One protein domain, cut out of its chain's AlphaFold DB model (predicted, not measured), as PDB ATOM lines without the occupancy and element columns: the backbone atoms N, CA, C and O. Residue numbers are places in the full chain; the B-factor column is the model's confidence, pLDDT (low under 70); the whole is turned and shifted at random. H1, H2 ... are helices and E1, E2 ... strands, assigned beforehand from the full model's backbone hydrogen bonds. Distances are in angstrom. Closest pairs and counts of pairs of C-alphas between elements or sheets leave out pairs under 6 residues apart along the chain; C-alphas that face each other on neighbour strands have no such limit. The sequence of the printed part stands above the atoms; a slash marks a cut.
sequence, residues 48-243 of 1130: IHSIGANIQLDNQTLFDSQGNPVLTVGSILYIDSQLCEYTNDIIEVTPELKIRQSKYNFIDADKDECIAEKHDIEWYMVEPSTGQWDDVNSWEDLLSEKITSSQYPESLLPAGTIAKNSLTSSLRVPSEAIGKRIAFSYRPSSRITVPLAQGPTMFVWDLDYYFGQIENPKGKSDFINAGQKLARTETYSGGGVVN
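Overview. This is residues 48 to 243 of the 1130 residues of an uncharacterized protein of Thorsellia anophelis DSM 18579 (UniProt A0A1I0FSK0). Little regular structure: a curled, strongly twisted antiparallel sheet, E6 E5 E8 E9, stands with small strand pairs and long loops about it. The 196 printed residues hold twelve named strands and, after E3, the helix H1; the class is mostly strand, with 58 residues in named elements. It is compact, radius of gyration of the C-alphas 16.8 A, spanning 45 by 38 by 35 A.

Along the chain. Find C-alpha 120 at (41.668, -41.521, -42.709); from there E5 runs 24.7 A to residue 128, bending by 53 degrees at 125. Look for E6 at residues 142 to 146, E8 at 181 to 187, ending at (39.776, -46.642, -40.928), E9 at 202 to 204 and E12 at 237 to 242; other elements are passed over.

Arrangement. Within hydrogen-bond range are N 125 and O 145 of E6, and N 124 and O 183 of E8, each 2.8 A. The closest C-alphas of E8 and E12 are 181 and 240, 4.5 A apart.

Size, cuts and confidence. The printed part has no cut; 40 residues, among them 86 to 103, have pLDDT under 70.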
ATOM      1  N   ILE A  48      39.369 -51.127 -33.460       85.62
ATOM      2  CA  ILE A  48      39.250 -50.077 -32.442       85.62
ATOM      3  C   ILE A  48      38.366 -50.559 -31.308       85.62
ATOM      4  O   ILE A  48      37.224 -50.944 -31.534       85.62
ATOM      5  N   HIS A  49      38.857 -50.471 -30.076       84.88
ATOM      6  CA  HIS A  49      38.046 -50.770 -28.902       84.88
ATOM      7  C   HIS A  49      37.057 -49.656 -28.579       84.88
ATOM      8  O   HIS A  49      35.936 -49.964 -28.197       84.88
ATOM      9  N   SER A  50      37.465 -48.391 -28.712       88.56
ATOM     10  CA  SER A  50      36.615 -47.221 -28.469       88.56
ATOM     11  C   SER A  50      37.088 -46.012 -29.278       88.56
ATOM     12  O   SER A  50      38.290 -45.746 -29.335       88.56
ATOM     13  N   ILE A  51      36.155 -45.257 -29.854       89.69
ATOM     14  CA  ILE A  51      36.366 -43.951 -30.492       89.69
ATOM     15  C   ILE A  51      35.127 -43.068 -30.298       89.69
ATOM     16  O   ILE A  51      34.008 -43.566 -30.177       89.69
ATOM     17  N   GLY A  52      35.320 -41.752 -30.282       90.19
ATOM     18  CA  GLY A  52      34.249 -40.752 -30.269       90.19
ATOM     19  C   GLY A  52      34.716 -39.444 -30.908       90.19
ATOM     20  O   GLY A  52      35.884 -39.313 -31.264       90.19
ATOM     21  N   ALA A  53      33.836 -38.460 -31.044       91.69
ATOM     22  CA  ALA A  53      34.249 -37.100 -31.392       91.69
ATOM     23  C   ALA A  53      34.352 -36.236 -30.126       91.69
ATOM     24  O   ALA A  53      33.834 -36.586 -29.070       91.69
ATOM     25  N   ASN A  54      35.031 -35.102 -30.236       91.31
ATOM     26  CA  ASN A  54      34.996 -34.013 -29.272       91.31
ATOM     27  C   ASN A  54      34.541 -32.741 -29.982       91.31
ATOM     28  O   ASN A  54      34.830 -32.548 -31.163       91.31
ATOM     29  N   ILE A  55      33.886 -31.855 -29.239       90.88
ATOM     30  CA  ILE A  55      33.553 -30.502 -29.679       90.88
ATOM     31  C   ILE A  55      34.571 -29.506 -29.109       90.88
ATOM     32  O   ILE A  55      34.972 -29.604 -27.947       90.88
ATOM     33  N   GLN A  56      35.024 -28.554 -29.922       91.12
ATOM     34  CA  GLN A  56      35.830 -27.432 -29.446       91.12
ATOM     35  C   GLN A  56      34.929 -26.439 -28.704       91.12
ATOM     36  O   GLN A  56      34.022 -25.855 -29.291       91.12
ATOM     37  N   LEU A  57      35.189 -26.249 -27.410       85.19
ATOM     38  CA  LEU A  57      34.319 -25.473 -26.522       85.19
ATOM     39  C   LEU A  57      34.538 -23.958 -26.599       85.19
ATOM     40  O   LEU A  57      33.643 -23.214 -26.211       85.19
ATOM     41  N   ASP A  58      35.683 -23.501 -27.109       78.88
ATOM     42  CA  ASP A  58      36.102 -22.090 -27.024       78.88
ATOM     43  C   ASP A  58      35.090 -21.121 -27.656       78.88
ATOM     44  O   ASP A  58      34.871 -20.024 -27.148       78.88
ATOM     45  N   ASN A  59      34.420 -21.562 -28.725       75.50
ATOM     46  CA  ASN A  59      33.421 -20.778 -29.457       75.50
ATOM     47  C   ASN A  59      31.989 -21.278 -29.235       75.50
ATOM     48  O   ASN A  59      31.070 -20.857 -29.936       75.50
ATOM     49  N   GLN A  60      31.787 -22.204 -28.298       84.44
ATOM     50  CA  GLN A  60      30.480 -22.792 -28.075       84.44
ATOM     51  C   GLN A  60      29.631 -21.876 -27.194       84.44
ATOM     52  O   GLN A  60      29.908 -21.671 -26.010       84.44
ATOM     53  N   THR A  61      28.568 -21.337 -27.778       88.19
ATOM     54  CA  THR A  61      27.649 -20.426 -27.090       88.19
ATOM     55  C   THR A  61      26.355 -21.115 -26.681       88.19
ATOM     56  O   THR A  61      25.731 -20.665 -25.728       88.19
ATOM     57  N   LEU A  62      25.971 -22.223 -27.323       90.44
ATOM     58  CA  LEU A  62      24.705 -22.913 -27.072       90.44
ATOM     59  C   LEU A  62      24.891 -24.213 -26.279       90.44
ATOM     60  O   LEU A  62      25.696 -25.070 -26.653       90.44
ATOM     61  N   PHE A  63      24.112 -24.370 -25.216       90.38
ATOM     62  CA  PHE A  63      24.089 -25.538 -24.341       90.38
ATOM     63  C   PHE A  63      22.638 -25.984 -24.112       90.38
ATOM     64  O   PHE A  63      21.710 -25.188 -24.247       90.38
ATOM     65  N   ASP A  64      22.420 -27.253 -23.788       88.50
ATOM     66  CA  ASP A  64      21.103 -27.773 -23.426       88.50
ATOM     67  C   ASP A  64      20.739 -27.399 -21.977       88.50
ATOM     68  O   ASP A  64      21.521 -26.787 -21.246       88.50
ATOM     69  N   SER A  65      19.534 -27.770 -21.540       86.62
ATOM     70  CA  SER A  65      19.055 -27.493 -20.178       86.62
ATOM     71  C   SER A  65      19.876 -28.155 -19.061       86.62
ATOM     72  O   SER A  65      19.740 -27.779 -17.897       86.62
ATOM     73  N   GLN A  66      20.710 -29.137 -19.400       85.75
ATOM     74  CA  GLN A  66      21.604 -29.857 -18.500       85.75
ATOM     75  C   GLN A  66      23.018 -29.253 -18.507       85.75
ATOM     76  O   GLN A  66      23.868 -29.710 -17.747       85.75
ATOM     77  N   GLY A  67      23.266 -28.223 -19.323       84.81
ATOM     78  CA  GLY A  67      24.562 -27.565 -19.453       84.81
ATOM     79  C   GLY A  67      25.512 -28.244 -20.440       84.81
ATOM     80  O   GLY A  67      26.670 -27.834 -20.529       84.81
ATOM     81  N   ASN A  68      25.054 -29.236 -21.207       86.81
ATOM     82  CA  ASN A  68      25.881 -29.893 -22.212       86.81
ATOM     83  C   ASN A  68      25.940 -29.046 -23.491       86.81
ATOM     84  O   ASN A  68      24.910 -28.527 -23.923       86.81
ATOM     85  N   PRO A  69      27.105 -28.928 -24.149       88.50
ATOM     86  CA  PRO A  69      27.228 -28.314 -25.467       88.50
ATOM     87  C   PRO A  69      26.214 -28.880 -26.463       88.50
ATOM     88  O   PRO A  69      26.051 -30.097 -26.553       88.50
ATOM     89  N   VAL A  70      25.579 -28.007 -27.241       91.25
ATOM     90  CA  VAL A  70      24.697 -28.399 -28.351       91.25
ATOM     91  C   VAL A  70      25.418 -28.155 -29.660       91.25
ATOM     92  O   VAL A  70      25.980 -27.086 -29.874       91.25
ATOM     93  N   LEU A  71      25.400 -29.125 -30.565       92.31
ATOM     94  CA  LEU A  71      26.070 -28.957 -31.844       92.31
ATOM     95  C   LEU A  71      25.379 -27.869 -32.683       92.31
ATOM     96  O   LEU A  71      24.181 -27.951 -32.945       92.31
ATOM     97  N   THR A  72      26.126 -26.854 -33.114       92.62
ATOM     98  CA  THR A  72      25.613 -25.743 -33.933       92.62
ATOM     99  C   THR A  72      26.380 -25.610 -35.240       92.62
ATOM    100  O   THR A  72      27.484 -26.137 -35.383       92.62
ATOM    101  N   VAL A  73      25.812 -24.889 -36.207       92.44
ATOM    102  CA  VAL A  73      26.551 -24.491 -37.417       92.44
ATOM    103  C   VAL A  73      27.806 -23.717 -37.013       92.44
ATOM    104  O   VAL A  73      27.746 -22.796 -36.203       92.44
ATOM    105  N   GLY A  74      28.949 -24.101 -37.575       91.50
ATOM    106  CA  GLY A  74      30.250 -23.519 -37.260       91.50
ATOM    107  C   GLY A  74      30.971 -24.142 -36.062       91.50
ATOM    108  O   GLY A  74      32.171 -23.895 -35.922       91.50
ATOM    109  N   SER A  75      30.310 -24.976 -35.243       92.88
ATOM    110  CA  SER A  75      30.987 -25.766 -34.203       92.88
ATOM    111  C   SER A  75      32.093 -26.617 -34.835       92.88
ATOM    112  O   SER A  75      31.922 -27.134 -35.941       92.88
ATOM    113  N   ILE A  76      33.227 -26.771 -34.148       94.19
ATOM    114  CA  ILE A  76      34.346 -27.579 -34.645       94.19
ATOM    115  C   ILE A  76      34.387 -28.912 -33.901       94.19
ATOM    116  O   ILE A  76      34.527 -28.950 -32.680       94.19
ATOM    117  N   LEU A  77      34.278 -30.000 -34.655       94.81
ATOM    118  CA  LEU A  77      34.396 -31.377 -34.200       94.81
ATOM    119  C   LEU A  77      35.772 -31.937 -34.555       94.81
ATOM    120  O   LEU A  77      36.299 -31.670 -35.634       94.81
ATOM    121  N   TYR A  78      36.345 -32.733 -33.659       94.31
ATOM    122  CA  TYR A  78      37.637 -33.384 -33.870       94.31
ATOM    123  C   TYR A  78      37.705 -34.743 -33.175       94.31
ATOM    124  O   TYR A  78      36.922 -35.033 -32.273       94.31
ATOM    125  N   ILE A  79      38.663 -35.570 -33.583       92.06
ATOM    126  CA  ILE A  79      39.023 -36.811 -32.892       92.06
ATOM    127  C   ILE A  79      40.361 -36.569 -32.199       92.06
ATOM    128  O   ILE A  79      41.249 -35.938 -32.766       92.06
ATOM    129  N   ASP A  80      40.484 -36.999 -30.946       89.00
ATOM    130  CA  ASP A  80      41.713 -36.796 -30.183       89.00
ATOM    131  C   ASP A  80      42.841 -37.696 -30.723       89.00
ATOM    132  O   ASP A  80      42.652 -38.904 -30.898       89.00
ATOM    133  N   SER A  81      44.022 -37.123 -30.969       85.31
ATOM    134  CA  SER A  81      45.224 -37.861 -31.377       85.31
ATOM    135  C   SER A  81      45.691 -38.860 -30.314       85.31
ATOM    136  O   SER A  81      46.398 -39.811 -30.652       85.31
ATOM    137  N   GLN A  82      45.258 -38.704 -29.056       82.19
ATOM    138  CA  GLN A  82      45.491 -39.684 -27.990       82.19
ATOM    139  C   GLN A  82      44.895 -41.068 -28.287       82.19
ATOM    140  O   GLN A  82      45.233 -42.029 -27.602       82.19
ATOM    141  N   LEU A  83      44.080 -41.223 -29.338       81.44
ATOM    142  CA  LEU A  83      43.641 -42.529 -29.841       81.44
ATOM    143  C   LEU A  83      44.794 -43.504 -30.129       81.44
ATOM    144  O   LEU A  83      44.595 -44.712 -30.009       81.44
ATOM    145  N   CYS A  84      45.981 -42.995 -30.470       76.69
ATOM    146  CA  CYS A  84      47.176 -43.811 -30.690       76.69
ATOM    147  C   CYS A  84      48.074 -43.976 -29.447       76.69
ATOM    148  O   CYS A  84      49.031 -44.751 -29.503       76.69
ATOM    149  N   GLU A  85      47.832 -43.252 -28.350       72.81
ATOM    150  CA  GLU A  85      48.681 -43.321 -27.156       72.81
ATOM    151  C   GLU A  85      48.347 -44.582 -26.349       72.81
ATOM    152  O   GLU A  85      47.430 -44.611 -25.528       72.81
ATOM    153  N   TYR A  86      49.109 -45.656 -26.575       64.62
ATOM    154  CA  TYR A  86      49.022 -46.854 -25.746       64.62
ATOM    155  C   TYR A  86      49.656 -46.572 -24.377       64.62
ATOM    156  O   TYR A  86      50.872 -46.672 -24.194       64.62
ATOM    157  N   THR A  87      48.846 -46.222 -23.379       58.94
ATOM    158  CA  THR A  87      49.336 -46.151 -22.000       58.94
ATOM    159  C   THR A  87      49.544 -47.574 -21.486       58.94
ATOM    160  O   THR A  87      48.585 -48.276 -21.167       58.94
ATOM    161  N   ASN A  88      50.806 -48.000 -21.377       56.00
ATOM    162  CA  ASN A  88      51.226 -49.268 -20.756       56.00
ATOM    163  C   ASN A  88      50.872 -49.379 -19.256       56.00
ATOM    164  O   ASN A  88      51.221 -50.378 -18.622       56.00
ATOM    165  N   ASP A  89      50.193 -48.385 -18.683       49.91
ATOM    166  CA  ASP A  89      49.742 -48.368 -17.298       49.91
ATOM    167  C   ASP A  89      48.611 -49.387 -17.093       49.91
ATOM    168  O   ASP A  89      47.420 -49.071 -17.021       49.91
ATOM    169  N   ILE A  90      49.014 -50.652 -16.967       45.44
ATOM    170  CA  ILE A  90      48.245 -51.716 -16.328       45.44
ATOM    171  C   ILE A  90      48.121 -51.330 -14.848       45.44
ATOM    172  O   ILE A  90      48.847 -51.819 -13.986       45.44
ATOM    173  N   ILE A  91      47.233 -50.390 -14.548       43.56
ATOM    174  CA  ILE A  91      46.788 -50.124 -13.184       43.56
ATOM    175  C   ILE A  91      45.879 -51.296 -12.815       43.56
ATOM    176  O   ILE A  91      44.953 -51.608 -13.560       43.56
ATOM    177  N   GLU A  92      46.138 -51.985 -11.701       45.78
ATOM    178  CA  GLU A  92      45.228 -53.009 -11.175       45.78
ATOM    179  C   GLU A  92      43.836 -52.389 -10.960       45.78
ATOM    180  O   GLU A  92      43.620 -51.553 -10.084       45.78
ATOM    181  N   VAL A  93      42.901 -52.751 -11.840       40.22
ATOM    182  CA  VAL A  93      41.630 -52.045 -12.019       40.22
ATOM    183  C   VAL A  93      40.616 -52.511 -10.969       40.22
ATOM    184  O   VAL A  93      40.162 -53.658 -11.001       40.22
ATOM    185  N   THR A  94      40.188 -51.622 -10.070       46.53
ATOM    186  CA  THR A  94      38.913 -51.792  -9.353       46.53
ATOM    187  C   THR A  94      37.742 -51.626 -10.340       46.53
ATOM    188  O   THR A  94      37.868 -50.876 -11.309       46.53
ATOM    189  N   PRO A  95      36.583 -52.291 -10.150       51.53
ATOM    190  CA  PRO A  95      35.466 -52.266 -11.109       51.53
ATOM    191  C   PRO A  95      34.981 -50.866 -11.527       51.53
ATOM    192  O   PRO A  95      34.478 -50.706 -12.634       51.53
ATOM    193  N   GLU A  96      35.176 -49.854 -10.681       46.84
ATOM    194  CA  GLU A  96      34.777 -48.459 -10.918       46.84
ATOM    195  C   GLU A  96      35.768 -47.681 -11.814       46.84
ATOM    196  O   GLU A  96      35.385 -46.709 -12.464       46.84
ATOM    197  N   LEU A  97      37.024 -48.131 -11.931       43.47
ATOM    198  CA  LEU A  97      38.053 -47.525 -12.793       43.47
ATOM    199  C   LEU A  97      38.029 -48.052 -14.240       43.47
ATOM    200  O   LEU A  97      38.600 -47.414 -15.126       43.47
ATOM    201  N   LYS A  98      37.297 -49.145 -14.513       45.22
ATOM    202  CA  LYS A  98      37.138 -49.728 -15.864       45.22
ATOM    203  C   LYS A  98      36.473 -48.801 -16.885       45.22
ATOM    204  O   LYS A  98      36.569 -49.068 -18.073       45.22
ATOM    205  N   ILE A  99      35.795 -47.740 -16.446       46.91
ATOM    206  CA  ILE A  99      35.063 -46.832 -17.343       46.91
ATOM    207  C   ILE A  99      35.933 -45.627 -17.759       46.91
ATOM    208  O   ILE A  99      35.681 -45.014 -18.791       46.91
ATOM    209  N   ARG A 100      36.999 -45.297 -17.008       44.62
ATOM    210  CA  ARG A 100      37.887 -44.159 -17.340       44.62
ATOM    211  C   ARG A 100      39.034 -44.515 -18.292       44.62
ATOM    212  O   ARG A 100      39.480 -43.645 -19.032       44.62
ATOM    213  N   GLN A 101      39.488 -45.768 -18.305       46.81
ATOM    214  CA  GLN A 101      40.417 -46.300 -19.311       46.81
ATOM    215  C   GLN A 101      39.567 -46.897 -20.443       46.81
ATOM    216  O   GLN A 101      39.016 -47.973 -20.290       46.81
ATOM    217  N   SER A 102      39.346 -46.311 -21.609       50.34
ATOM    218  CA  SER A 102      40.100 -45.349 -22.403       50.34
ATOM    219  C   SER A 102      39.090 -44.886 -23.458       50.34
ATOM    220  O   SER A 102      38.618 -45.693 -24.258       50.34
ATOM    221  N   LYS A 103      38.675 -43.615 -23.415       65.50
ATOM    222  CA  LYS A 103      37.666 -43.058 -24.342       65.50
ATOM    223  C   LYS A 103      38.078 -43.230 -25.817       65.50
ATOM    224  O   LYS A 103      37.222 -43.316 -26.696       65.50
ATOM    225  N   TYR A 104      39.381 -43.381 -26.044       73.38
ATOM    226  CA  TYR A 104      40.029 -43.640 -27.318       73.38
ATOM    227  C   TYR A 104      41.023 -44.788 -27.137       73.38
ATOM    228  O   TYR A 104      41.959 -44.649 -26.355       73.38
ATOM    229  N   ASN A 105      40.801 -45.930 -27.788       74.25
ATOM    230  CA  ASN A 105      41.697 -47.078 -27.655       74.25
ATOM    231  C   ASN A 105      41.844 -47.849 -28.966       74.25
ATOM    232  O   ASN A 105      40.915 -48.530 -29.415       74.25
ATOM    233  N   PHE A 106      43.032 -47.739 -29.553       78.19
ATOM    234  CA  PHE A 106      43.473 -48.522 -30.696       78.19
ATOM    235  C   PHE A 106      44.239 -49.757 -30.212       78.19
ATOM    236  O   PHE A 106      45.230 -49.637 -29.494       78.19
ATOM    237  N   ILE A 107      43.797 -50.947 -30.620       68.81
ATOM    238  CA  ILE A 107      44.501 -52.201 -30.344       68.81
ATOM    239  C   ILE A 107      44.453 -53.037 -31.618       68.81
ATOM    240  O   ILE A 107      43.375 -53.410 -32.075       68.81
ATOM    241  N   ASP A 108      45.604 -53.369 -32.188       69.88
ATOM    242  CA  ASP A 108      45.671 -54.531 -33.068       69.88
ATOM    243  C   ASP A 108      45.914 -55.809 -32.245       69.88
ATOM    244  O   ASP A 108      46.219 -55.779 -31.050       69.88
ATOM    245  N   ALA A 109      45.676 -56.971 -32.851       65.62
ATOM    246  CA  ALA A 109      45.657 -58.229 -32.103       65.62
ATOM    247  C   ALA A 109      47.040 -58.631 -31.538       65.62
ATOM    248  O   ALA A 109      47.119 -59.488 -30.654       65.62
ATOM    249  N   ASP A 110      48.114 -58.039 -32.054       67.81
ATOM    250  CA  ASP A 110      49.510 -58.184 -31.642       67.81
ATOM    251  C   ASP A 110      49.999 -57.069 -30.703       67.81
ATOM    252  O   ASP A 110      51.035 -57.251 -30.059       67.81
ATOM    253  N   LYS A 111      49.206 -56.008 -30.510       72.75
ATOM    254  CA  LYS A 111      49.525 -54.794 -29.742       72.75
ATOM    255  C   LYS A 111      50.650 -53.950 -30.350       72.75
ATOM    256  O   LYS A 111      51.423 -53.339 -29.607       72.75
ATOM    257  N   ASP A 112      50.747 -53.908 -31.671       71.81
ATOM    258  CA  ASP A 112      51.583 -52.951 -32.366       71.81
ATOM    259  C   ASP A 112      51.018 -51.529 -32.238       71.81
ATOM    260  O   ASP A 112      49.829 -51.270 -32.020       71.81
ATOM    261  N   GLU A 113      51.929 -50.570 -32.362       70.00
ATOM    262  CA  GLU A 113      51.598 -49.157 -32.297       70.00
ATOM    263  C   GLU A 113      50.778 -48.722 -33.523       70.00
ATOM    264  O   GLU A 113      51.075 -49.045 -34.680       70.00
ATOM    265  N   CYS A 114      49.769 -47.903 -33.243       77.75
ATOM    266  CA  CYS A 114      49.017 -47.100 -34.200       77.75
ATOM    267  C   CYS A 114      49.963 -46.283 -35.113       77.75
ATOM    268  O   CYS A 114      50.988 -45.769 -34.657       77.75
ATOM    269  N   ILE A 115      49.654 -46.146 -36.411       68.50
ATOM    270  CA  ILE A 115      50.491 -45.350 -37.332       68.50
ATOM    271  C   ILE A 115      50.371 -43.856 -37.026       68.50
ATOM    272  O   ILE A 115      49.293 -43.282 -37.118       68.50
ATOM    273  N   ALA A 116      51.514 -43.214 -36.777       58.81
ATOM    274  CA  ALA A 116      51.605 -41.831 -36.315       58.81
ATOM    275  C   ALA A 116      51.593 -40.742 -37.408       58.81
ATOM    276  O   ALA A 116      51.757 -39.576 -37.071       58.81
ATOM    277  N   GLU A 117      51.462 -41.062 -38.702       70.38
ATOM    278  CA  GLU A 117      51.609 -40.026 -39.746       70.38
ATOM    279  C   GLU A 117      50.278 -39.429 -40.231       70.38
ATOM    280  O   GLU A 117      50.219 -38.219 -40.448       70.38
ATOM    281  N   LYS A 118      49.204 -40.224 -40.392       79.62
ATOM    282  CA  LYS A 118      47.874 -39.717 -40.794       79.62
ATOM    283  C   LYS A 118      46.765 -40.767 -40.652       79.62
ATOM    284  O   LYS A 118      46.909 -41.876 -41.167       79.62
ATOM    285  N   HIS A 119      45.629 -40.391 -40.062       85.19
ATOM    286  CA  HIS A 119      44.408 -41.205 -40.075       85.19
ATOM    287  C   HIS A 119      43.427 -40.763 -41.158       85.19
ATOM    288  O   HIS A 119      43.308 -39.576 -41.467       85.19
ATOM    289  N   ASP A 120      42.713 -41.740 -41.715       88.25
ATOM    290  CA  ASP A 120      41.668 -41.521 -42.709       88.25
ATOM    291  C   ASP A 120      40.309 -41.392 -42.010       88.25
ATOM    292  O   ASP A 120      39.795 -42.364 -41.443       88.25
ATOM    293  N   ILE A 121      39.779 -40.167 -42.002       93.12
ATOM    294  CA  ILE A 121      38.470 -39.822 -41.447       93.12
ATOM    295  C   ILE A 121      37.662 -39.107 -42.509       93.12
ATOM    296  O   ILE A 121      38.105 -38.120 -43.102       93.12
ATOM    297  N   GLU A 122      36.436 -39.578 -42.678       96.56
ATOM    298  CA  GLU A 122      35.450 -38.958 -43.546       96.56
ATOM    299  C   GLU A 122      34.242 -38.559 -42.709       96.56
ATOM    300  O   GLU A 122      33.744 -39.361 -41.923       96.56
ATOM    301  N   TRP A 123      33.781 -37.323 -42.869       97.50
ATOM    302  CA  TRP A 123      32.652 -36.778 -42.121       97.50
ATOM    303  C   TRP A 123      31.374 -36.822 -42.958       97.50
ATOM    304  O   TRP A 123      31.411 -36.666 -44.180       97.50
ATOM    305  N   TYR A 124      30.240 -37.018 -42.293       97.88
ATOM    306  CA  TYR A 124      28.929 -37.189 -42.907       97.88
ATOM    307  C   TYR A 124      27.869 -36.392 -42.150       97.88
ATOM    308  O   TYR A 124      27.936 -36.247 -40.929       97.88
ATOM    309  N   MET A 125      26.857 -35.928 -42.873       97.38
ATOM    310  CA  MET A 125      25.569 -35.545 -42.301       97.38
ATOM    311  C   MET A 125      24.620 -36.729 -42.450       97.38
ATOM    312  O   MET A 125      24.570 -37.343 -43.517       97.38
ATOM    313  N   VAL A 126      23.892 -37.068 -41.394       96.56
ATOM    314  CA  VAL A 126      23.026 -38.250 -41.361       96.56
ATOM    315  C   VAL A 126      21.631 -37.917 -40.846       96.56
ATOM    316  O   VAL A 126      21.458 -37.109 -39.932       96.56
ATOM    317  N   GLU A 127      20.640 -38.585 -41.424       96.06
ATOM    318  CA  GLU A 127      19.237 -38.567 -41.002       96.06
ATOM    319  C   GLU A 127      18.698 -40.007 -40.949       96.06
ATOM    320  O   GLU A 127      19.156 -40.841 -41.734       96.06
ATOM    321  N   PRO A 128      17.724 -40.337 -40.080       95.94
ATOM    322  CA  PRO A 128      17.068 -41.639 -40.107       95.94
ATOM    323  C   PRO A 128      16.360 -41.847 -41.450       95.94
ATOM    324  O   PRO A 128      15.587 -41.000 -41.895       95.94
ATOM    325  N   SER A 129      16.595 -42.988 -42.093       94.06
ATOM    326  CA  SER A 129      15.920 -43.365 -43.342       94.06
ATOM    327  C   SER A 129      14.421 -43.594 -43.148       94.06
ATOM    328  O   SER A 129      13.626 -43.313 -44.046       94.06
ATOM    329  N   THR A 130      14.028 -44.069 -41.961       89.44
ATOM    330  CA  THR A 130      12.644 -44.195 -41.496       89.44
ATOM    331  C   THR A 130      12.598 -44.028 -39.972       89.44
ATOM    332  O   THR A 130      13.556 -44.380 -39.292       89.44
ATOM    333  N   GLY A 131      11.490 -43.520 -39.423       88.00
ATOM    334  CA  GLY A 131      11.258 -43.501 -37.968       88.00
ATOM    335  C   GLY A 131      11.920 -42.349 -37.198       88.00
ATOM    336  O   GLY A 131      12.211 -41.293 -37.760       88.00
ATOM    337  N   GLN A 132      12.066 -42.530 -35.881       91.44
ATOM    338  CA  GLN A 132      12.733 -41.587 -34.973       91.44
ATOM    339  C   GLN A 132      14.202 -41.989 -34.770       91.44
ATOM    340  O   GLN A 132      14.590 -43.122 -35.034       91.44
ATOM    341  N   TRP A 133      15.033 -41.083 -34.248       88.56
ATOM    342  CA  TRP A 133      16.443 -41.383 -33.949       88.56
ATOM    343  C   TRP A 133      16.638 -42.557 -32.978       88.56
ATOM    344  O   TRP A 133      17.653 -43.246 -33.064       88.56
ATOM    345  N   ASP A 134      15.668 -42.799 -32.096       87.75
ATOM    346  CA  ASP A 134      15.687 -43.918 -31.147       87.75
ATOM    347  C   ASP A 134      15.569 -45.291 -31.839       87.75
ATOM    348  O   ASP A 134      15.945 -46.305 -31.253       87.75
ATOM    349  N   ASP A 135      15.096 -45.325 -33.093       90.75
ATOM    350  CA  ASP A 135      14.938 -46.551 -33.884       90.75
ATOM    351  C   ASP A 135      16.204 -46.910 -34.695       90.75
ATOM    352  O   ASP A 135      16.297 -48.017 -35.229       90.75
ATOM    353  N   VAL A 136      17.191 -46.005 -34.787       91.19
ATOM    354  CA  VAL A 136      18.424 -46.196 -35.574       91.19
ATOM    355  C   VAL A 136      19.388 -47.133 -34.841       91.19
ATOM    356  O   VAL A 136      20.003 -46.755 -33.836       91.19
ATOM    357  N   ASN A 137      19.592 -48.333 -35.388       89.75
ATOM    358  CA  ASN A 137      20.453 -49.360 -34.797       89.75
ATOM    359  C   ASN A 137      21.733 -49.619 -35.600       89.75
ATOM    360  O   ASN A 137      22.709 -50.108 -35.024       89.75
ATOM    361  N   SER A 138      21.762 -49.281 -36.889       91.06
ATOM    362  CA  SER A 138      22.957 -49.405 -37.726       91.06
ATOM    363  C   SER A 138      23.105 -48.261 -38.734       91.06
ATOM    364  O   SER A 138      22.231 -47.406 -38.871       91.06
ATOM    365  N   TRP A 139      24.242 -48.224 -39.439       92.75
ATOM    366  CA  TRP A 139      24.509 -47.222 -40.478       92.75
ATOM    367  C   TRP A 139      23.525 -47.313 -41.651       92.75
ATOM    368  O   TRP A 139      23.178 -46.305 -42.255       92.75
ATOM    369  N   GLU A 140      23.061 -48.520 -41.974       93.00
ATOM    370  CA  GLU A 140      22.116 -48.778 -43.066       93.00
ATOM    371  C   GLU A 140      20.723 -48.200 -42.796       93.00
ATOM    372  O   GLU A 140      19.968 -47.964 -43.741       93.00
ATOM    373  N   ASP A 141      20.403 -47.917 -41.531       94.00
ATOM    374  CA  ASP A 141      19.171 -47.233 -41.142       94.00
ATOM    375  C   ASP A 141      19.231 -45.723 -41.434       94.00
ATOM    376  O   ASP A 141      18.252 -45.018 -41.174       94.00
ATOM    377  N   LEU A 142      20.340 -45.203 -41.976       95.25
ATOM    378  CA  LEU A 142      20.582 -43.776 -42.184       95.25
ATOM    379  C   LEU A 142      20.657 -43.389 -43.663       95.25
ATOM    380  O   LEU A 142      21.245 -44.072 -44.499       95.25
ATOM    381  N   LEU A 143      20.133 -42.205 -43.966       96.31
ATOM    382  CA  LEU A 143      20.478 -41.450 -45.163       96.31
ATOM    383  C   LEU A 143      21.743 -40.649 -44.857       96.31
ATOM    384  O   LEU A 143      21.702 -39.690 -44.089       96.31
ATOM    385  N   SER A 144      22.873 -41.064 -45.430       96.38
ATOM    386  CA  SER A 144      24.174 -40.428 -45.210       96.38
ATOM    387  C   SER A 144      24.606 -39.582 -46.405       96.38
ATOM    388  O   SER A 144      24.670 -40.078 -47.532       96.38
ATOM    389  N   GLU A 145      25.004 -38.343 -46.146       97.62
ATOM    390  CA  GLU A 145      25.591 -37.431 -47.123       97.62
ATOM    391  C   GLU A 145      27.024 -37.077 -46.707       97.62
ATOM    392  O   GLU A 145      27.253 -36.550 -45.619       97.62
ATOM    393  N   LYS A 146      28.006 -37.381 -47.562       97.81
ATOM    394  CA  LYS A 146      29.422 -37.121 -47.275       97.81
ATOM    395  C   LYS A 146      29.731 -35.627 -47.359       97.81
ATOM    396  O   LYS A 146      29.429 -34.986 -48.360       97.81
ATOM    397  N   ILE A 147      30.418 -35.098 -46.352       97.62
ATOM    398  CA  ILE A 147      30.886 -33.711 -46.332       97.62
ATOM    399  C   ILE A 147      32.242 -33.652 -47.042       97.62
ATOM    400  O   ILE A 147      33.218 -34.248 -46.586       97.62
ATOM    401  N   THR A 148      32.318 -32.945 -48.171       97.00
ATOM    402  CA  THR A 148      33.553 -32.762 -48.953       97.00
ATOM    403  C   THR A 148      33.900 -31.284 -49.087       97.00
ATOM    404  O   THR A 148      33.006 -30.445 -49.145       97.00
ATOM    405  N   SER A 149      35.190 -30.951 -49.207       93.00
ATOM    406  CA  SER A 149      35.633 -29.558 -49.395       93.00
ATOM    407  C   SER A 149      35.109 -28.915 -50.685       93.00
ATOM    408  O   SER A 149      35.054 -27.695 -50.765       93.00
ATOM    409  N   SER A 150      34.739 -29.708 -51.699       94.06
ATOM    410  CA  SER A 150      34.185 -29.191 -52.957       94.06
ATOM    411  C   SER A 150      32.713 -28.803 -52.845       94.06
ATOM    412  O   SER A 150      32.283 -27.880 -53.525       94.06
ATOM    413  N   GLN A 151      31.940 -29.528 -52.031       95.56
ATOM    414  CA  GLN A 151      30.517 -29.250 -51.825       95.56
ATOM    415  C   GLN A 151      30.295 -28.273 -50.665       95.56
ATOM    416  O   GLN A 151      29.398 -27.442 -50.729       95.56
ATOM    417  N   TYR A 152      31.151 -28.351 -49.642       95.69
ATOM    418  CA  TYR A 152      31.100 -27.543 -48.429       95.69
ATOM    419  C   TYR A 152      32.481 -26.922 -48.167       95.69
ATOM    420  O   TYR A 152      33.268 -27.461 -47.374       95.69
ATOM    421  N   PRO A 153      32.817 -25.814 -48.856       91.31
ATOM    422  CA  PRO A 153      34.068 -25.099 -48.634       91.31
ATOM    423  C   PRO A 153      34.270 -24.792 -47.145       91.31
ATOM    424  O   PRO A 153      33.308 -24.570 -46.413       91.31
ATOM    425  N   GLU A 154      35.520 -24.836 -46.680       92.44
ATOM    426  CA  GLU A 154      35.923 -24.533 -45.290       92.44
ATOM    427  C   GLU A 154      35.397 -25.477 -44.189       92.44
ATOM    428  O   GLU A 154      35.796 -25.348 -43.028       92.44
ATOM    429  N   SER A 155      34.542 -26.451 -44.524       95.31
ATOM    430  CA  SER A 155      33.983 -27.376 -43.530       95.31
ATOM    431  C   SER A 155      35.008 -28.411 -43.069       95.31
ATOM    432  O   SER A 155      35.078 -28.734 -41.889       95.31
ATOM    433  N   LEU A 156      35.856 -28.917 -43.968       96.69
ATOM    434  CA  LEU A 156      36.943 -29.824 -43.593       96.69
ATOM    435  C   LEU A 156      38.202 -29.030 -43.255       96.69
ATOM    436  O   LEU A 156      38.792 -28.382 -44.120       96.69
ATOM    437  N   LEU A 157      38.626 -29.126 -42.000       94.94
ATOM    438  CA  LEU A 157      39.837 -28.494 -41.495       94.94
ATOM    439  C   LEU A 157      40.995 -29.510 -41.495       94.94
ATOM    440  O   LEU A 157      40.788 -30.684 -41.158       94.94
ATOM    441  N   PRO A 158      42.222 -29.094 -41.857       92.75
ATOM    442  CA  PRO A 158      43.372 -29.989 -41.895       92.75
ATOM    443  C   PRO A 158      43.738 -30.521 -40.500       92.75
ATOM    444  O   PRO A 158      43.376 -29.946 -39.469       92.75
ATOM    445  N   ALA A 159      44.479 -31.631 -40.464       90.56
ATOM    446  CA  ALA A 159      45.001 -32.175 -39.213       90.56
ATOM    447  C   ALA A 159      45.907 -31.151 -38.508       90.56
ATOM    448  O   ALA A 159      46.601 -30.375 -39.166       90.56
ATOM    449  N   GLY A 160      45.872 -31.127 -37.175       87.44
ATOM    450  CA  GLY A 160      46.626 -30.169 -36.362       87.44
ATOM    451  C   GLY A 160      46.026 -28.762 -36.259       87.44
ATOM    452  O   GLY A 160      46.616 -27.919 -35.590       87.44
ATOM    453  N   THR A 161      44.854 -28.503 -36.855       87.12
ATOM    454  CA  THR A 161      44.122 -27.234 -36.648       87.12
ATOM    455  C   THR A 161      43.817 -26.985 -35.164       87.12
ATOM    456  O   THR A 161      43.811 -25.846 -34.708       87.12
ATOM    457  N   ILE A 162      43.592 -28.053 -34.397       87.56
ATOM    458  CA  ILE A 162      43.467 -28.052 -32.941       87.56
ATOM    459  C   ILE A 162      44.671 -28.822 -32.377       87.56
ATOM    460  O   ILE A 162      45.021 -29.901 -32.848       87.56
ATOM    461  N   ALA A 163      45.308 -28.319 -31.318       81.50
ATOM    462  CA  ALA A 163      46.501 -28.966 -30.750       81.50
ATOM    463  C   ALA A 163      46.284 -30.453 -30.378       81.50
ATOM    464  O   ALA A 163      47.221 -31.248 -30.427       81.50
ATOM    465  N   LYS A 164      45.041 -30.831 -30.053       85.31
ATOM    466  CA  LYS A 164      44.624 -32.196 -29.698       85.31
ATOM    467  C   LYS A 164      44.358 -33.128 -30.892       85.31
ATOM    468  O   LYS A 164      44.144 -34.307 -30.665       85.31
ATOM    469  N   ASN A 165      44.357 -32.649 -32.143       86.25
ATOM    470  CA  ASN A 165      44.004 -33.445 -33.335       86.25
ATOM    471  C   ASN A 165      45.122 -33.482 -34.399       86.25
ATOM    472  O   ASN A 165      44.871 -33.466 -35.605       86.25
ATOM    473  N   SER A 166      46.381 -33.523 -33.972       86.81
ATOM    474  CA  SER A 166      47.556 -33.572 -34.856       86.81
ATOM    475  C   SER A 166      47.508 -34.623 -35.983       86.81
ATOM    476  O   SER A 166      48.182 -34.426 -36.990       86.81
ATOM    477  N   LEU A 167      46.726 -35.705 -35.852       87.19
ATOM    478  CA  LEU A 167      46.725 -36.840 -36.790       87.19
ATOM    479  C   LEU A 167      45.459 -36.979 -37.655       87.19
ATOM    480  O   LEU A 167      45.428 -37.801 -38.575       87.19
ATOM    481  N   THR A 168      44.408 -36.213 -37.366       89.38
ATOM    482  CA  THR A 168      43.050 -36.419 -37.900       89.38
ATOM    483  C   THR A 168      42.473 -35.117 -38.441       89.38
ATOM    484  O   THR A 168      42.660 -34.083 -37.811       89.38
ATOM    485  N   SER A 169      41.726 -35.133 -39.548       92.75
ATOM    486  CA  SER A 169      40.975 -33.945 -39.989       92.75
ATOM    487  C   SER A 169      39.890 -33.556 -38.974       92.75
ATOM    488  O   SER A 169      39.293 -34.419 -38.328       92.75
ATOM    489  N   SER A 170      39.623 -32.256 -38.848       95.56
ATOM    490  CA  SER A 170      38.485 -31.733 -38.076       95.56
ATOM    491  C   SER A 170      37.346 -31.327 -39.003       95.56
ATOM    492  O   SER A 170      37.556 -31.077 -40.191       95.56
ATOM    493  N   LEU A 171      36.145 -31.211 -38.446       96.69
ATOM    494  CA  LEU A 171      34.966 -30.716 -39.144       96.69
ATOM    495  C   LEU A 171      34.469 -29.427 -38.494       96.69
ATOM    496  O   LEU A 171      34.049 -29.443 -37.345       96.69
ATOM    497  N   ARG A 172      34.432 -28.334 -39.247       95.75
ATOM    498  CA  ARG A 172      33.558 -27.191 -38.980       95.75
ATOM    499  C   ARG A 172      32.175 -27.522 -39.540       95.75
ATOM    500  O   ARG A 172      32.037 -27.754 -40.737       95.75
ATOM    501  N   VAL A 173      31.164 -27.582 -38.679       95.75
ATOM    502  CA  VAL A 173      29.811 -28.028 -39.051       95.75
ATOM    503  C   VAL A 173      29.188 -27.072 -40.085       95.75
ATOM    504  O   VAL A 173      29.052 -25.884 -39.776       95.75
ATOM    505  N   PRO A 174      28.798 -27.548 -41.286       96.06
ATOM    506  CA  PRO A 174      28.199 -26.710 -42.325       96.06
ATOM    507  C   PRO A 174      26.754 -26.320 -41.994       96.06
ATOM    508  O   PRO A 174      26.090 -26.948 -41.167       96.06
ATOM    509  N   SER A 175      26.240 -25.292 -42.671       94.38
ATOM    510  CA  SER A 175      24.872 -24.797 -42.463       94.38
ATOM    511  C   SER A 175      23.789 -25.796 -42.883       94.38
ATOM    512  O   SER A 175      22.718 -25.867 -42.294       94.38
ATOM    513  N   GLU A 176      24.098 -26.641 -43.854       95.62
ATOM    514  CA  GLU A 176      23.235 -27.669 -44.423       95.62
ATOM    515  C   GLU A 176      23.019 -28.846 -43.466       95.62
ATOM    516  O   GLU A 176      22.130 -29.672 -43.682       95.62
ATOM    517  N   ALA A 177      23.806 -28.907 -42.388       95.62
ATOM    518  CA  ALA A 177      23.644 -29.902 -41.347       95.62
ATOM    519  C   ALA A 177      22.485 -29.581 -40.393       95.62
ATOM    520  O   ALA A 177      22.128 -30.456 -39.611       95.62
ATOM    521  N   ILE A 178      21.885 -28.378 -40.435       94.38
ATOM    522  CA  ILE A 178      20.766 -27.995 -39.554       94.38
ATOM    523  C   ILE A 178      19.657 -29.060 -39.593       94.38
ATOM    524  O   ILE A 178      19.126 -29.386 -40.651       94.38
ATOM    525  N   GLY A 179      19.285 -29.580 -38.420       92.62
ATOM    526  CA  GLY A 179      18.283 -30.637 -38.247       92.62
ATOM    527  C   GLY A 179      18.808 -32.068 -38.436       92.62
ATOM    528  O   GLY A 179      18.138 -33.011 -38.017       92.62
ATOM    529  N   LYS A 180      20.012 -32.238 -38.992       95.00
ATOM    530  CA  LYS A 180      20.699 -33.526 -39.197       95.00
ATOM    531  C   LYS A 180      21.653 -33.822 -38.043       95.00
ATOM    532  O   LYS A 180      22.052 -32.907 -37.329       95.00
ATOM    533  N   ARG A 181      22.079 -35.075 -37.857       95.38
ATOM    534  CA  ARG A 181      23.228 -35.385 -36.979       95.38
ATOM    535  C   ARG A 181      24.519 -35.426 -37.789       95.38
ATOM    536  O   ARG A 181      24.496 -35.599 -39.007       95.38
ATOM    537  N   ILE A 182      25.643 -35.274 -37.098       96.44
ATOM    538  CA  ILE A 182      26.964 -35.484 -37.684       96.44
ATOM    539  C   ILE A 182      27.438 -36.897 -37.377       96.44
ATOM    540  O   ILE A 182      27.275 -37.402 -36.271       96.44
ATOM    541  N   ALA A 183      28.059 -37.505 -38.373       95.88
ATOM    542  CA  ALA A 183      28.659 -38.815 -38.302       95.88
ATOM    543  C   ALA A 183      30.063 -38.796 -38.910       95.88
ATOM    544  O   ALA A 183      30.431 -37.865 -39.631       95.88
ATOM    545  N   PHE A 184      30.850 -39.832 -38.653       96.00
ATOM    546  CA  PHE A 184      32.119 -40.029 -39.341       96.00
ATOM    547  C   PHE A 184      32.423 -41.505 -39.570       96.00
ATOM    548  O   PHE A 184      31.956 -42.377 -38.839       96.00
ATOM    549  N   SER A 185      33.236 -41.786 -40.581       95.00
ATOM    550  CA  SER A 185      33.870 -43.087 -40.760       95.00
ATOM    551  C   SER A 185      35.355 -42.986 -40.450       95.00
ATOM    552  O   SER A 185      35.993 -42.014 -40.851       95.00
ATOM    553  N   TYR A 186      35.911 -43.995 -39.791       92.56
ATOM    554  CA  TYR A 186      37.331 -44.071 -39.464       92.56
ATOM    555  C   TYR A 186      37.897 -45.418 -39.909       92.56
ATOM    556  O   TYR A 186      37.289 -46.467 -39.666       92.56
ATOM    557  N   ARG A 187      39.086 -45.413 -40.520       89.56
ATOM    558  CA  ARG A 187      39.776 -46.642 -40.928       89.56
ATOM    559  C   ARG A 187      41.097 -46.837 -40.167       89.56
ATOM    560  O   ARG A 187      42.045 -46.091 -40.415       89.56
ATOM    561  N   PRO A 188      41.199 -47.846 -39.276       84.81
ATOM    562  CA  PRO A 188      42.417 -48.093 -38.508       84.81
ATOM    563  C   PRO A 188      43.564 -48.615 -39.387       84.81
ATOM    564  O   PRO A 188      43.352 -49.418 -40.301       84.81
ATOM    565  N   SER A 189      44.792 -48.196 -39.077       83.12
ATOM    566  CA  SER A 189      46.028 -48.637 -39.733       83.12
ATOM    567  C   SER A 189      47.122 -48.927 -38.691       83.12
ATOM    568  O   SER A 189      47.324 -48.141 -37.766       83.12
ATOM    569  N   SER A 190      47.807 -50.072 -38.820       78.19
ATOM    570  CA  SER A 190      48.886 -50.522 -37.913       78.19
ATOM    571  C   SER A 190      50.264 -50.429 -38.582       78.19
ATOM    572  O   SER A 190      50.397 -50.662 -39.786       78.19
ATOM    573  N   ARG A 191      51.291 -50.070 -37.798       73.62
ATOM    574  CA  ARG A 191      52.640 -49.700 -38.264       73.62
ATOM    575  C   ARG A 191      53.476 -50.852 -38.816       73.62
ATOM    576  O   ARG A 191      54.344 -50.604 -39.651       73.62
ATOM    577  N   ILE A 192      53.271 -52.083 -38.350       65.81
ATOM    578  CA  ILE A 192      54.293 -53.146 -38.464       65.81
ATOM    579  C   ILE A 192      54.030 -54.128 -39.621       65.81
ATOM    580  O   ILE A 192      54.865 -54.975 -39.941       65.81
ATOM    581  N   THR A 193      52.931 -53.978 -40.356       56.94
ATOM    582  CA  THR A 193      52.579 -54.913 -41.432       56.94
ATOM    583  C   THR A 193      53.028 -54.402 -42.804       56.94
ATOM    584  O   THR A 193      52.726 -53.281 -43.205       56.94
ATOM    585  N   VAL A 194      53.783 -55.224 -43.542       55.97
ATOM    586  CA  VAL A 194      54.087 -55.016 -44.967       55.97
ATOM    587  C   VAL A 194      53.349 -56.104 -45.752       55.97
ATOM    588  O   VAL A 194      53.698 -57.273 -45.595       55.97
ATOM    589  N   PRO A 195      52.357 -55.760 -46.596       60.91
ATOM    590  CA  PRO A 195      51.813 -54.418 -46.832       60.91
ATOM    591  C   PRO A 195      51.001 -53.897 -45.634       60.91
ATOM    592  O   PRO A 195      50.445 -54.696 -44.885       60.91
ATOM    593  N   LEU A 196      50.914 -52.566 -45.498       66.38
ATOM    594  CA  LEU A 196      50.136 -51.864 -44.469       66.38
ATOM    595  C   LEU A 196      48.719 -52.447 -44.378       66.38
ATOM    596  O   LEU A 196      47.872 -52.195 -45.240       66.38
ATOM    597  N   ALA A 197      48.461 -53.248 -43.347       69.69
ATOM    598  CA  ALA A 197      47.171 -53.867 -43.126       69.69
ATOM    599  C   ALA A 197      46.201 -52.798 -42.613       69.69
ATOM    600  O   ALA A 197      46.205 -52.415 -41.445       69.69
ATOM    601  N   GLN A 198      45.355 -52.298 -43.510       80.94
ATOM    602  CA  GLN A 198      44.219 -51.469 -43.130       80.94
ATOM    603  C   GLN A 198      43.115 -52.359 -42.552       80.94
ATOM    604  O   GLN A 198      42.716 -53.358 -43.164       80.94
ATOM    605  N   GLY A 199      42.606 -51.981 -41.383       81.75
ATOM    606  CA  GLY A 199      41.454 -52.632 -40.779       81.75
ATOM    607  C   GLY A 199      40.143 -52.299 -41.503       81.75
ATOM    608  O   GLY A 199      40.126 -51.508 -42.460       81.75
ATOM    609  N   PRO A 200      39.034 -52.933 -41.087       86.19
ATOM    610  CA  PRO A 200      37.704 -52.581 -41.569       86.19
ATOM    611  C   PRO A 200      37.330 -51.161 -41.127       86.19
ATOM    612  O   PRO A 200      37.600 -50.768 -39.992       86.19
ATOM    613  N   THR A 201      36.690 -50.408 -42.022       89.69
ATOM    614  CA  THR A 201      36.144 -49.083 -41.709       89.69
ATOM    615  C   THR A 201      35.071 -49.201 -40.628       89.69
ATOM    616  O   THR A 201      34.155 -50.015 -40.743       89.69
ATOM    617  N   MET A 202      35.193 -48.387 -39.584       90.75
ATOM    618  CA  MET A 202      34.171 -48.179 -38.565       90.75
ATOM    619  C   MET A 202      33.331 -46.960 -38.940       90.75
ATOM    620  O   MET A 202      33.873 -45.972 -39.429       90.75
ATOM    621  N   PHE A 203      32.036 -47.013 -38.655       93.31
ATOM    622  CA  PHE A 203      31.111 -45.900 -38.772       93.31
ATOM    623  C   PHE A 203      30.619 -45.474 -37.387       93.31
ATOM    624  O   PHE A 203      30.199 -46.295 -36.576       93.31
ATOM    625  N   VAL A 204      30.660 -44.173 -37.128       93.44
ATOM    626  CA  VAL A 204      30.192 -43.538 -35.898       93.44
ATOM    627  C   VAL A 204      29.082 -42.584 -36.287       93.44
ATOM    628  O   VAL A 204      29.342 -41.522 -36.848       93.44
ATOM    629  N   TRP A 205      27.839 -42.985 -36.040       93.12
ATOM    630  CA  TRP A 205      26.663 -42.231 -36.483       93.12
ATOM    631  C   TRP A 205      25.955 -41.443 -35.388       93.12
ATOM    632  O   TRP A 205      24.985 -40.741 -35.663       93.12
ATOM    633  N   ASP A 206      26.416 -41.579 -34.149       90.69
ATOM    634  CA  ASP A 206      25.795 -40.929 -33.009       90.69
ATOM    635  C   ASP A 206      26.856 -40.389 -32.056       90.69
ATOM    636  O   ASP A 206      27.463 -41.131 -31.287       90.69
ATOM    637  N   LEU A 207      27.091 -39.081 -32.102       91.31
ATOM    638  CA  LEU A 207      28.135 -38.463 -31.288       91.31
ATOM    639  C   LEU A 207      27.794 -38.449 -29.786       91.31
ATOM    640  O   LEU A 207      28.677 -38.145 -28.983       91.31
ATOM    641  N   ASP A 208      26.564 -38.824 -29.405       89.12
ATOM    642  CA  ASP A 208      26.180 -39.098 -28.016       89.12
ATOM    643  C   ASP A 208      26.852 -40.357 -27.454       89.12
ATOM    644  O   ASP A 208      26.718 -40.618 -26.265       89.12
ATOM    645  N   TYR A 209      27.530 -41.180 -28.260       90.12
ATOM    646  CA  TYR A 209      28.103 -42.447 -27.807       90.12
ATOM    647  C   TYR A 209      29.554 -42.625 -28.253       90.12
ATOM    648  O   TYR A 209      29.967 -42.191 -29.326       90.12
ATOM    649  N   TYR A 210      30.320 -43.343 -27.436       90.06
ATOM    650  CA  TYR A 210      31.538 -44.006 -27.885       90.06
ATOM    651  C   TYR A 210      31.183 -45.253 -28.694       90.06
ATOM    652  O   TYR A 210      30.235 -45.969 -28.357       90.06
ATOM    653  N   PHE A 211      31.970 -45.535 -29.726       92.38
ATOM    654  CA  PHE A 211      31.800 -46.686 -30.609       92.38
ATOM    655  C   PHE A 211      33.004 -47.615 -30.542       92.38
ATOM    656  O   PHE A 211      34.138 -47.155 -30.479       92.38
ATOM    657  N   GLY A 212      32.759 -48.920 -30.597       89.44
ATOM    658  CA  GLY A 212      33.804 -49.943 -30.601       89.44
ATOM    659  C   GLY A 212      33.539 -51.033 -31.622       89.44
ATOM    660  O   GLY A 212      32.397 -51.312 -31.968       89.44
ATOM    661  N   GLN A 213      34.602 -51.660 -32.102       87.50
ATOM    662  CA  GLN A 213      34.571 -52.845 -32.943       87.50
ATOM    663  C   GLN A 213      34.732 -54.091 -32.071       87.50
ATOM    664  O   GLN A 213      35.459 -54.092 -31.078       87.50
ATOM    665  N   ILE A 214      34.065 -55.177 -32.457       82.12
ATOM    666  CA  ILE A 214      34.269 -56.476 -31.807       82.12
ATOM    667  C   ILE A 214      35.590 -57.054 -32.324       82.12
ATOM    668  O   ILE A 214      35.824 -57.056 -33.534       82.12
ATOM    669  N   GLU A 215      36.449 -57.545 -31.428       80.12
ATOM    670  CA  GLU A 215      37.701 -58.207 -31.807       80.12
ATOM    671  C   GLU A 215      37.417 -59.357 -32.789       80.12
ATOM    672  O   GLU A 215      36.574 -60.221 -32.535       80.12
ATOM    673  N   ASN A 216      38.120 -59.377 -33.925       71.06
ATOM    674  CA  ASN A 216      37.932 -60.430 -34.914       71.06
ATOM    675  C   ASN A 216      38.689 -61.702 -34.476       71.06
ATOM    676  O   ASN A 216      39.924 -61.689 -34.444       71.06
ATOM    677  N   PRO A 217      38.004 -62.822 -34.172       66.62
ATOM    678  CA  PRO A 217      38.682 -64.061 -33.830       66.62
ATOM    679  C   PRO A 217      39.554 -64.525 -35.004       66.62
ATOM    680  O   PRO A 217      39.065 -64.763 -36.109       66.62
ATOM    681  N   LYS A 218      40.864 -64.639 -34.739       66.00
ATOM    682  CA  LYS A 218      41.957 -64.987 -35.670       66.00
ATOM    683  C   LYS A 218      41.495 -65.709 -36.952       66.00
ATOM    684  O   LYS A 218      41.330 -66.927 -36.960       66.00
ATOM    685  N   GLY A 219      41.379 -64.963 -38.057       60.47
ATOM    686  CA  GLY A 219      41.410 -65.523 -39.416       60.47
ATOM    687  C   GLY A 219      40.086 -65.695 -40.177       60.47
ATOM    688  O   GLY A 219      40.097 -66.403 -41.183       60.47
ATOM    689  N   LYS A 220      38.966 -65.065 -39.787       55.41
ATOM    690  CA  LYS A 220      37.756 -64.994 -40.644       55.41
ATOM    691  C   LYS A 220      37.444 -63.552 -41.062       55.41
ATOM    692  O   LYS A 220      37.250 -62.680 -40.231       55.41
ATOM    693  N   SER A 221      37.459 -63.302 -42.373       57.00
ATOM    694  CA  SER A 221      37.734 -61.984 -42.974       57.00
ATOM    695  C   SER A 221      36.531 -61.068 -43.235       57.00
ATOM    696  O   SER A 221      36.767 -59.886 -43.458       57.00
ATOM    697  N   ASP A 222      35.274 -61.518 -43.190       58.53
ATOM    698  CA  ASP A 222      34.225 -60.781 -43.933       58.53
ATOM    699  C   ASP A 222      33.032 -60.289 -43.097       58.53
ATOM    700  O   ASP A 222      31.998 -59.924 -43.654       58.53
ATOM    701  N   PHE A 223      33.138 -60.249 -41.765       59.88
ATOM    702  CA  PHE A 223      32.106 -59.582 -40.965       59.88
ATOM    703  C   PHE A 223      32.225 -58.061 -41.108       59.88
ATOM    704  O   PHE A 223      33.294 -57.491 -40.878       59.88
ATOM    705  N   ILE A 224      31.112 -57.412 -41.465       64.19
ATOM    706  CA  ILE A 224      30.959 -55.956 -41.434       64.19
ATOM    707  C   ILE A 224      31.070 -55.530 -39.969       64.19
ATOM    708  O   ILE A 224      30.122 -55.631 -39.195       64.19
ATOM    709  N   ASN A 225      32.265 -55.112 -39.564       71.81
ATOM    710  CA  ASN A 225      32.536 -54.612 -38.223       71.81
ATOM    711  C   ASN A 225      32.350 -53.091 -38.222       71.81
ATOM    712  O   ASN A 225      33.307 -52.337 -38.049       71.81
ATOM    713  N   ALA A 226      31.120 -52.649 -38.504       76.62
ATOM    714  CA  ALA A 226      30.779 -51.231 -38.643       76.62
ATOM    715  C   ALA A 226      30.903 -50.445 -37.325       76.62
ATOM    716  O   ALA A 226      30.900 -49.222 -37.358       76.62
ATOM    717  N   GLY A 227      31.081 -51.125 -36.189       82.19
ATOM    718  CA  GLY A 227      31.102 -50.525 -34.858       82.19
ATOM    719  C   GLY A 227      29.751 -50.652 -34.149       82.19
ATOM    720  O   GLY A 227      28.707 -50.744 -34.788       82.19
ATOM    721  N   GLN A 228      29.775 -50.689 -32.819       89.69
ATOM    722  CA  GLN A 228      28.593 -50.715 -31.953       89.69
ATOM    723  C   GLN A 228      28.692 -49.611 -30.896       89.69
ATOM    724  O   GLN A 228      29.791 -49.326 -30.411       89.69
ATOM    725  N   LYS A 229      27.550 -49.026 -30.508       91.81
ATOM    726  CA  LYS A 229      27.471 -48.091 -29.374       91.81
ATOM    727  C   LYS A 229      27.933 -48.804 -28.098       91.81
ATOM    728  O   LYS A 229      27.448 -49.889 -27.787       91.81
ATOM    729  N   LEU A 230      28.859 -48.200 -27.360       88.94
ATOM    730  CA  LEU A 230      29.404 -48.749 -26.115       88.94
ATOM    731  C   LEU A 230      28.806 -48.061 -24.890       88.94
ATOM    732  O   LEU A 230      28.157 -48.693 -24.062       88.94
ATOM    733  N   ALA A 231      29.050 -46.758 -24.773       88.06
ATOM    734  CA  ALA A 231      28.676 -45.941 -23.628       88.06
ATOM    735  C   ALA A 231      28.346 -44.527 -24.099       88.06
ATOM    736  O   ALA A 231      28.944 -44.047 -25.062       88.06
ATOM    737  N   ARG A 232      27.404 -43.870 -23.418       86.38
ATOM    738  CA  ARG A 232      27.036 -42.487 -23.720       86.38
ATOM    739  C   ARG A 232      28.188 -41.541 -23.352       86.38
ATOM    740  O   ARG A 232      28.844 -41.746 -22.330       86.38
ATOM    741  N   THR A 233      28.445 -40.528 -24.167       81.38
ATOM    742  CA  THR A 233      29.356 -39.430 -23.853       81.38
ATOM    743  C   THR A 233      28.666 -38.507 -22.840       81.38
ATOM    744  O   THR A 233      27.484 -38.199 -22.950       81.38
ATOM    745  N   GLU A 234      29.386 -38.094 -21.797       77.12
ATOM    746  CA  GLU A 234      28.876 -37.135 -20.795       77.12
ATOM    747  C   GLU A 234      29.151 -35.678 -21.205       77.12
ATOM    748  O   GLU A 234      28.868 -34.752 -20.459       77.12
ATOM    749  N   THR A 235      29.791 -35.471 -22.358       66.00
ATOM    750  CA  THR A 235      30.482 -34.218 -22.681       66.00
ATOM    751  C   THR A 235      29.702 -33.260 -23.562       66.00
ATOM    752  O   THR A 235      30.060 -32.089 -23.587       66.00
ATOM    753  N   TYR A 236      28.704 -33.721 -24.315       74.69
ATOM    754  CA  TYR A 236      27.859 -32.878 -25.165       74.69
ATOM    755  C   TYR A 236      26.611 -33.643 -25.609       74.69
ATOM    756  O   TYR A 236      26.598 -34.871 -25.602       74.69
ATOM    757  N   SER A 237      25.570 -32.911 -26.003       74.00
ATOM    758  CA  SER A 237      24.378 -33.485 -26.622       74.00
ATOM    759  C   SER A 237      24.664 -33.683 -28.109       74.00
ATOM    760  O   SER A 237      24.702 -32.727 -28.884       74.00
ATOM    761  N   GLY A 238      24.902 -34.928 -28.514       66.69
ATOM    762  CA  GLY A 238      25.078 -35.373 -29.899       66.69
ATOM    763  C   GLY A 238      23.796 -35.330 -30.740       66.69
ATOM    764  O   GLY A 238      23.750 -35.940 -31.811       66.69
ATOM    765  N   GLY A 239      22.768 -34.616 -30.268       75.62
ATOM    766  CA  GLY A 239      21.539 -34.333 -30.998       75.62
ATOM    767  C   GLY A 239      21.771 -33.640 -32.347       75.62
ATOM    768  O   GLY A 239      22.894 -33.338 -32.751       75.62
ATOM    769  N   GLY A 240      20.678 -33.412 -33.080       87.06
ATOM    770  CA  GLY A 240      20.743 -32.756 -34.387       87.06
ATOM    771  C   GLY A 240      21.382 -31.365 -34.306       87.06
ATOM    772  O   GLY A 240      21.221 -30.663 -33.309       87.06
ATOM    773  N   VAL A 241      22.091 -30.962 -35.361       91.00
ATOM    774  CA  VAL A 241      22.716 -29.643 -35.464       91.00
ATOM    775  C   VAL A 241      21.634 -28.575 -35.403       91.00
ATOM    776  O   VAL A 241      20.677 -28.582 -36.182       91.00
ATOM    777  N   VAL A 242      21.798 -27.627 -34.493       90.12
ATOM    778  CA  VAL A 242      20.874 -26.510 -34.320       90.12
ATOM    779  C   VAL A 242      21.382 -25.298 -35.098       90.12
ATOM    780  O   VAL A 242      22.585 -25.029 -35.175       90.12
ATOM    781  N   ASN A 243      20.459 -24.548 -35.699       85.06
ATOM    782  CA  ASN A 243      20.789 -23.286 -36.348       85.06
ATOM    783  C   ASN A 243      21.125 -22.229 -35.277       85.06
ATOM    784  O   ASN A 243      20.264 -21.958 -34.434       85.06
TER     785      ASN A 243